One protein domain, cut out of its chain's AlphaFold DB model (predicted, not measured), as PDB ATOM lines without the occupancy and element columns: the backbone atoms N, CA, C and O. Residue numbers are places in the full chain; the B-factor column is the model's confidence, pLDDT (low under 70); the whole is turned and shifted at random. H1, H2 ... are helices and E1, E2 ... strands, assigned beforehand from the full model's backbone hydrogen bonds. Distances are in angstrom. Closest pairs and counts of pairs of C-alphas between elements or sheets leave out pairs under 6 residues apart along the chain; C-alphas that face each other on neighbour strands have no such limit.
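What this domain is: This is residues 395 to 446 of the 1056 residues of an uncharacterized protein of Pseudomonas sp. MPR-ANC1 (UniProt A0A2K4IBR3). One long helix, H2, runs lengthwise along a small two-stranded hairpin, E1 and E2, and a short helix, H1, packs on H2 near the start of E1. Between E2 and H2 a long loop swings out and folds back beside E2, pairing briefly with it at residues 421 to 422, and after H2 a tail without a named element ends the printed part. The printed part has 52 residues, with two named helices and two named strands in the order H1, E1, E2, H2; the sheet has the order E1 - E2 and is antiparallel, and the class is mixed, helices and strands. The whole is compact, with a radius of gyration of the C-alphas of 9.9 A, yet elongated in outline, spanning 31 by 18 by 16 A.

Where its parts are: H1 holds residues 395 to 399, 6.2 A from first to last C-alpha, and begins with C-alpha 395 at (252.313, 263.699, 299.295). E1 follows at residues 403 to 406, 10.1 A long, starting from C-alpha 403 at (243.853, 265.202, 297.686). E2 covers residues 409 to 412 and measures 10.4 A. H2 covers residues 426 to 439, measures 20.1 A and ends with C-alpha 439 at (244.288, 264.847, 283.081).

How they stand to each other: H1 and H2 touch, with the C-alphas of Leu 397 and Gly 433 closest at 6.4 A. H1 and E2 are apart. The closest C-alphas of H1 and E1 are those of Leu 397 and Val 403, 5.5 A apart. E1 and E2 form a hairpin of antiparallel neighbour strands, with 151 degrees between their directions. N 404 and O 411 are 2.9 A apart and N 406 and O 409 are 2.8 A apart, both pairs within hydrogen-bond range. Residues 411 to 412 of E2 also pair, antiparallel, with residues 421 to 422. E2 and H2 have 8 pairs of C-alphas within 8 A, the closest being those of Tyr 412 and Ala 429 at 5.2 A. E1 and H2 have 3 such pairs, the closest being those of Val 403 and Gly 433 at 5.8 A. In H1 and H2 every O i to N i+4 pair is within hydrogen-bond range.

The domain as a whole: The two C-alphas farthest apart are those of Gly 408 and Ser 443, at 31.3 A. The first and last printed C-alphas, of Ala 395 and Leu 446, are 13.7 A apart. The links from H1 to E1 and from E1 to E2 are tight, while the link from E2 to H2, residues 413 to 425, is long. The printed part has no cut. The mean pLDDT of the printed part is 86.7, and no printed residue is under 70.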
ATOM      1  N   ALA A 395     251.738 262.414 298.911       84.25
ATOM      2  CA  ALA A 395     252.313 263.699 299.295       84.25
ATOM      3  C   ALA A 395     252.379 264.657 298.096       84.25
ATOM      4  O   ALA A 395     252.087 265.846 298.239       84.25
ATOM      5  N   VAL A 396     252.673 264.125 296.904       86.56
ATOM      6  CA  VAL A 396     252.648 264.878 295.639       86.56
ATOM      7  C   VAL A 396     251.226 265.356 295.334       86.56
ATOM      8  O   VAL A 396     251.010 266.543 295.094       86.56
ATOM      9  N   LEU A 397     250.222 264.477 295.427       91.19
ATOM     10  CA  LEU A 397     248.812 264.848 295.243       91.19
ATOM     11  C   LEU A 397     248.300 265.840 296.305       91.19
ATOM     12  O   LEU A 397     247.414 266.651 296.009       91.19
ATOM     13  N   ALA A 398     248.843 265.789 297.524       88.69
ATOM     14  CA  ALA A 398     248.479 266.683 298.618       88.69
ATOM     15  C   ALA A 398     249.065 268.094 298.464       88.69
ATOM     16  O   ALA A 398     248.328 269.073 298.621       88.69
ATOM     17  N   ASP A 399     250.343 268.231 298.096       85.44
ATOM     18  CA  ASP A 399     250.931 269.540 297.784       85.44
ATOM     19  C   ASP A 399     250.303 270.149 296.521       85.44
ATOM     20  O   ASP A 399     249.910 271.318 296.507       85.44
ATOM     21  N   LEU A 400     250.030 269.329 295.503       88.62
ATOM     22  CA  LEU A 400     249.244 269.733 294.336       88.62
ATOM     23  C   LEU A 400     247.760 269.990 294.665       88.62
ATOM     24  O   LEU A 400     247.023 270.471 293.806       88.62
ATOM     25  N   GLY A 401     247.312 269.802 295.910       87.38
ATOM     26  CA  GLY A 401     245.976 270.193 296.381       87.38
ATOM     27  C   GLY A 401     244.825 269.388 295.767       87.38
ATOM     28  O   GLY A 401     243.659 269.783 295.897       87.38
ATOM     29  N   LEU A 402     245.154 268.276 295.105       92.44
ATOM     30  CA  LEU A 402     244.222 267.345 294.476       92.44
ATOM     31  C   LEU A 402     243.612 266.378 295.492       92.44
ATOM     32  O   LEU A 402     242.497 265.917 295.267       92.44
ATOM     33  N   VAL A 403     244.296 266.107 296.609       93.38
ATOM     34  CA  VAL A 403     243.853 265.202 297.686       93.38
ATOM     35  C   VAL A 403     244.153 265.821 299.056       93.38
ATOM     36  O   VAL A 403     245.165 266.497 299.209       93.38
ATOM     37  N   ARG A 404     243.289 265.628 300.065       91.69
ATOM     38  CA  ARG A 404     243.589 265.971 301.475       91.69
ATOM     39  C   ARG A 404     242.652 265.297 302.475       91.69
ATOM     40  O   ARG A 404     241.477 265.088 302.179       91.69
ATOM     41  N   GLU A 405     243.129 265.057 303.693       90.88
ATOM     42  CA  GLU A 405     242.277 264.635 304.809       90.88
ATOM     43  C   GLU A 405     241.586 265.835 305.489       90.88
ATOM     44  O   GLU A 405     242.172 266.907 305.660       90.88
ATOM     45  N   VAL A 406     240.323 265.661 305.888       80.25
ATOM     46  CA  VAL A 406     239.536 266.621 306.672       80.25
ATOM     47  C   VAL A 406     238.646 265.863 307.668       80.25
ATOM     48  O   VAL A 406     237.665 265.235 307.276       80.25
ATOM     49  N   PHE A 407     238.959 265.965 308.965       74.75
ATOM     50  CA  PHE A 407     238.229 265.322 310.075       74.75
ATOM     51  C   PHE A 407     238.098 263.784 309.960       74.75
ATOM     52  O   PHE A 407     236.995 263.251 310.096       74.75
ATOM     53  N   GLY A 408     239.191 263.055 309.697       75.56
ATOM     54  CA  GLY A 408     239.154 261.590 309.583       75.56
ATOM     55  C   GLY A 408     238.475 261.079 308.307       75.56
ATOM     56  O   GLY A 408     238.115 259.908 308.226       75.56
ATOM     57  N   ARG A 409     238.244 261.956 307.323       77.19
ATOM     58  CA  ARG A 409     237.668 261.620 306.014       77.19
ATOM     59  C   ARG A 409     238.502 262.230 304.905       77.19
ATOM     60  O   ARG A 409     238.933 263.377 305.002       77.19
ATOM     61  N   TRP A 410     238.682 261.478 303.830       92.00
ATOM     62  CA  TRP A 410     239.477 261.918 302.694       92.00
ATOM     63  C   TRP A 410     238.637 262.710 301.692       92.00
ATOM     64  O   TRP A 410     237.443 262.465 301.500       92.00
ATOM     65  N   LYS A 411     239.271 263.702 301.071       93.94
ATOM     66  CA  LYS A 411     238.720 264.521 299.994       93.94
ATOM     67  C   LYS A 411     239.646 264.500 298.793       93.94
ATOM     68  O   LYS A 411     240.862 264.422 298.955       93.94
ATOM     69  N   TYR A 412     239.059 264.655 297.614       93.81
ATOM     70  CA  TYR A 412     239.775 264.762 296.350       93.81
ATOM     71  C   TYR A 412     239.137 265.806 295.424       93.81
ATOM     72  O   TYR A 412     238.014 266.266 295.654       93.81
ATOM     73  N   ARG A 413     239.844 266.166 294.354       91.62
ATOM     74  CA  ARG A 413     239.332 266.912 293.196       91.62
ATOM     75  C   ARG A 413     239.453 266.018 291.968       91.62
ATOM     76  O   ARG A 413     240.432 265.299 291.844       91.62
ATOM     77  N   TYR A 414     238.473 266.061 291.066       87.50
ATOM     78  CA  TYR A 414     238.450 265.238 289.840       87.50
ATOM     79  C   TYR A 414     239.124 265.914 288.623       87.50
ATOM     80  O   TYR A 414     239.144 265.355 287.527       87.50
ATOM     81  N   ALA A 415     239.631 267.133 288.812       88.00
ATOM     82  CA  ALA A 415     240.499 267.897 287.917       88.00
ATOM     83  C   ALA A 415     241.166 269.023 288.737       88.00
ATOM     84  O   ALA A 415     240.683 269.351 289.830       88.00
ATOM     85  N   VAL A 416     242.224 269.654 288.220       83.06
ATOM     86  CA  VAL A 416     242.755 270.893 288.817       83.06
ATOM     87  C   VAL A 416     241.665 271.979 288.813       83.06
ATOM     88  O   VAL A 416     240.776 271.999 287.963       83.06
ATOM     89  N   GLY A 417     241.644 272.824 289.848       76.69
ATOM     90  CA  GLY A 417     240.625 273.865 290.049       76.69
ATOM     91  C   GLY A 417     239.231 273.368 290.477       76.69
ATOM     92  O   GLY A 417     238.498 274.119 291.121       76.69
ATOM     93  N   ALA A 418     238.868 272.110 290.204       81.75
ATOM     94  CA  ALA A 418     237.534 271.570 290.478       81.75
ATOM     95  C   ALA A 418     237.172 271.523 291.977       81.75
ATOM     96  O   ALA A 418     238.037 271.469 292.857       81.75
ATOM     97  N   THR A 419     235.868 271.518 292.271       83.44
ATOM     98  CA  THR A 419     235.317 271.462 293.634       83.44
ATOM     99  C   THR A 419     235.692 270.160 294.353       83.44
ATOM    100  O   THR A 419     235.672 269.082 293.766       83.44
ATOM    101  N   GLU A 420     235.999 270.254 295.649       89.31
ATOM    102  CA  GLU A 420     236.410 269.107 296.467       89.31
ATOM    103  C   GLU A 420     235.250 268.173 296.837       89.31
ATOM    104  O   GLU A 420     234.372 268.544 297.629       89.31
ATOM    105  N   LEU A 421     235.329 266.926 296.384       87.75
ATOM    106  CA  LEU A 421     234.433 265.832 296.752       87.75
ATOM    107  C   LEU A 421     234.990 265.050 297.952       87.75
ATOM    108  O   LEU A 421     236.182 265.120 298.248       87.75
ATOM    109  N   PHE A 422     234.127 264.318 298.661       87.94
ATOM    110  CA  PHE A 422     234.541 263.354 299.688       87.94
ATOM    111  C   PHE A 422     234.746 261.973 299.060       87.94
ATOM    112  O   PHE A 422     233.951 261.566 298.216       87.94
ATOM    113  N   ALA A 423     235.758 261.240 299.519       85.75
ATOM    114  CA  ALA A 423     235.926 259.817 299.246       85.75
ATOM    115  C   ALA A 423     235.502 258.977 300.459       85.75
ATOM    116  O   ALA A 423     235.608 259.415 301.608       85.75
ATOM    117  N   THR A 424     235.051 257.750 300.197       80.19
ATOM    118  CA  THR A 424     234.705 256.763 301.234       80.19
ATOM    119  C   THR A 424     235.952 256.168 301.898       80.19
ATOM    120  O   THR A 424     235.918 255.831 303.078       80.19
ATOM    121  N   THR A 425     237.057 256.071 301.152       85.00
ATOM    122  CA  THR A 425     238.356 255.533 301.586       85.00
ATOM    123  C   THR A 425     239.491 256.491 301.215       85.00
ATOM    124  O   THR A 425     239.299 257.429 300.434       85.00
ATOM    125  N   LYS A 426     240.685 256.267 301.770       88.38
ATOM    126  CA  LYS A 426     241.889 257.043 301.441       88.38
ATOM    127  C   LYS A 426     242.365 256.738 300.020       88.38
ATOM    128  O   LYS A 426     242.680 257.636 299.244       88.38
ATOM    129  N   GLU A 427     242.325 255.464 299.669       88.19
ATOM    130  CA  GLU A 427     242.783 254.884 298.412       88.19
ATOM    131  C   GLU A 427     241.956 255.430 297.242       88.19
ATOM    132  O   GLU A 427     242.523 255.862 296.244       88.19
ATOM    133  N   GLY A 428     240.630 255.530 297.403       86.94
ATOM    134  CA  GLY A 428     239.750 256.142 296.403       86.94
ATOM    135  C   GLY A 428     239.972 257.651 296.229       86.94
ATOM    136  O   GLY A 428     239.744 258.181 295.144       86.94
ATOM    137  N   ALA A 429     240.458 258.360 297.255       90.62
ATOM    138  CA  ALA A 429     240.856 259.761 297.102       90.62
ATOM    139  C   ALA A 429     242.166 259.891 296.310       90.62
ATOM    140  O   ALA A 429     242.254 260.730 295.417       90.62
ATOM    141  N   ILE A 430     243.152 259.038 296.606       92.06
ATOM    142  CA  ILE A 430     244.437 258.967 295.891       92.06
ATOM    143  C   ILE A 430     244.224 258.564 294.425       92.06
ATOM    144  O   ILE A 430     244.802 259.183 293.535       92.06
ATOM    145  N   GLU A 431     243.351 257.595 294.146       91.88
ATOM    146  CA  GLU A 431     243.018 257.166 292.784       91.88
ATOM    147  C   GLU A 431     242.392 258.306 291.964       91.88
ATOM    148  O   GLU A 431     242.904 258.666 290.903       91.88
ATOM    149  N   GLN A 432     241.325 258.937 292.465       91.19
ATOM    150  CA  GLN A 432     240.670 260.029 291.735       91.19
ATOM    151  C   GLN A 432     241.551 261.292 291.655       91.19
ATOM    152  O   GLN A 432     241.451 262.043 290.685       91.19
ATOM    153  N   GLY A 433     242.442 261.510 292.630       92.56
ATOM    154  CA  GLY A 433     243.490 262.530 292.561       92.56
ATOM    155  C   GLY A 433     244.554 262.225 291.500       92.56
ATOM    156  O   GLY A 433     244.988 263.135 290.801       92.56
ATOM    157  N   SER A 434     244.919 260.953 291.320       92.94
ATOM    158  CA  SER A 434     245.841 260.497 290.267       92.94
ATOM    159  C   SER A 434     245.236 260.678 288.872       92.94
ATOM    160  O   SER A 434     245.905 261.167 287.965       92.94
ATOM    161  N   ASP A 435     243.942 260.386 288.710       91.81
ATOM    162  CA  ASP A 435     243.199 260.701 287.483       91.81
ATOM    163  C   ASP A 435     243.133 262.210 287.207       91.81
ATOM    164  O   ASP A 435     243.232 262.639 286.057       91.81
ATOM    165  N   ALA A 436     242.970 263.029 288.249       90.19
ATOM    166  CA  ALA A 436     242.967 264.483 288.122       90.19
ATOM    167  C   ALA A 436     244.350 265.044 287.761       90.19
ATOM    168  O   ALA A 436     244.422 266.005 286.999       90.19
ATOM    169  N   TYR A 437     245.424 264.432 288.270       91.56
ATOM    170  CA  TYR A 437     246.811 264.742 287.921       91.56
ATOM    171  C   TYR A 437     247.100 264.390 286.458       91.56
ATOM    172  O   TYR A 437     247.536 265.246 285.698       91.56
ATOM    173  N   ALA A 438     246.794 263.160 286.036       88.00
ATOM    174  CA  ALA A 438     247.068 262.681 284.679       88.00
ATOM    175  C   ALA A 438     246.241 263.393 283.589       88.00
ATOM    176  O   ALA A 438     246.615 263.374 282.419       88.00
ATOM    177  N   LYS A 439     245.122 264.025 283.967       86.25
ATOM    178  CA  LYS A 439     244.288 264.847 283.081       86.25
ATOM    179  C   LYS A 439     244.730 266.319 282.996       86.25
ATOM    180  O   LYS A 439     244.298 267.015 282.078       86.25
ATOM    181  N   ALA A 440     245.503 266.815 283.958       85.62
ATOM    182  CA  ALA A 440     245.866 268.227 284.037       85.62
ATOM    183  C   ALA A 440     246.959 268.606 283.029       85.62
ATOM    184  O   ALA A 440     247.820 267.793 282.694       85.62
ATOM    185  N   ASP A 441     246.968 269.870 282.603       82.88
ATOM    186  CA  ASP A 441     248.134 270.415 281.911       82.88
ATOM    187  C   ASP A 441     249.294 270.606 282.917       82.88
ATOM    188  O   ASP A 441     249.057 271.076 284.038       82.88
ATOM    189  N   PRO A 442     250.556 270.290 282.567       80.25
ATOM    190  CA  PRO A 442     251.696 270.479 283.468       80.25
ATOM    191  C   PRO A 442     251.868 271.909 284.009       80.25
ATOM    192  O   PRO A 442     252.425 272.080 285.091       80.25
ATOM    193  N   SER A 443     251.372 272.937 283.310       74.56
ATOM    194  CA  SER A 443     251.385 274.335 283.772       74.56
ATOM    195  C   SER A 443     250.273 274.685 284.779       74.56
ATOM    196  O   SER A 443     250.324 275.741 285.419       74.56
ATOM    197  N   GLU A 444     249.288 273.798 284.958       76.94
ATOM    198  CA  GLU A 444     248.257 273.876 286.002       76.94
ATOM    199  C   GLU A 444     248.664 273.131 287.286       76.94
ATOM    200  O   GLU A 444     248.189 273.474 288.374       76.94
ATOM    201  N   LEU A 445     249.576 272.154 287.186       84.88
ATOM    202  CA  LEU A 445     250.119 271.350 288.294       84.88
ATOM    203  C   LEU A 445     251.154 272.118 289.142       84.88
ATOM    204  O   LEU A 445     252.250 271.645 289.433       84.88
ATOM    205  N   LEU A 446     250.773 273.318 289.568       82.88
ATOM    206  CA  LEU A 446     251.549 274.190 290.444       82.88
ATOM    207  C   LEU A 446     251.485 273.693 291.895       82.88
ATOM    208  O   LEU A 446     250.393 273.402 292.396       82.88
TER     209      LEU A 446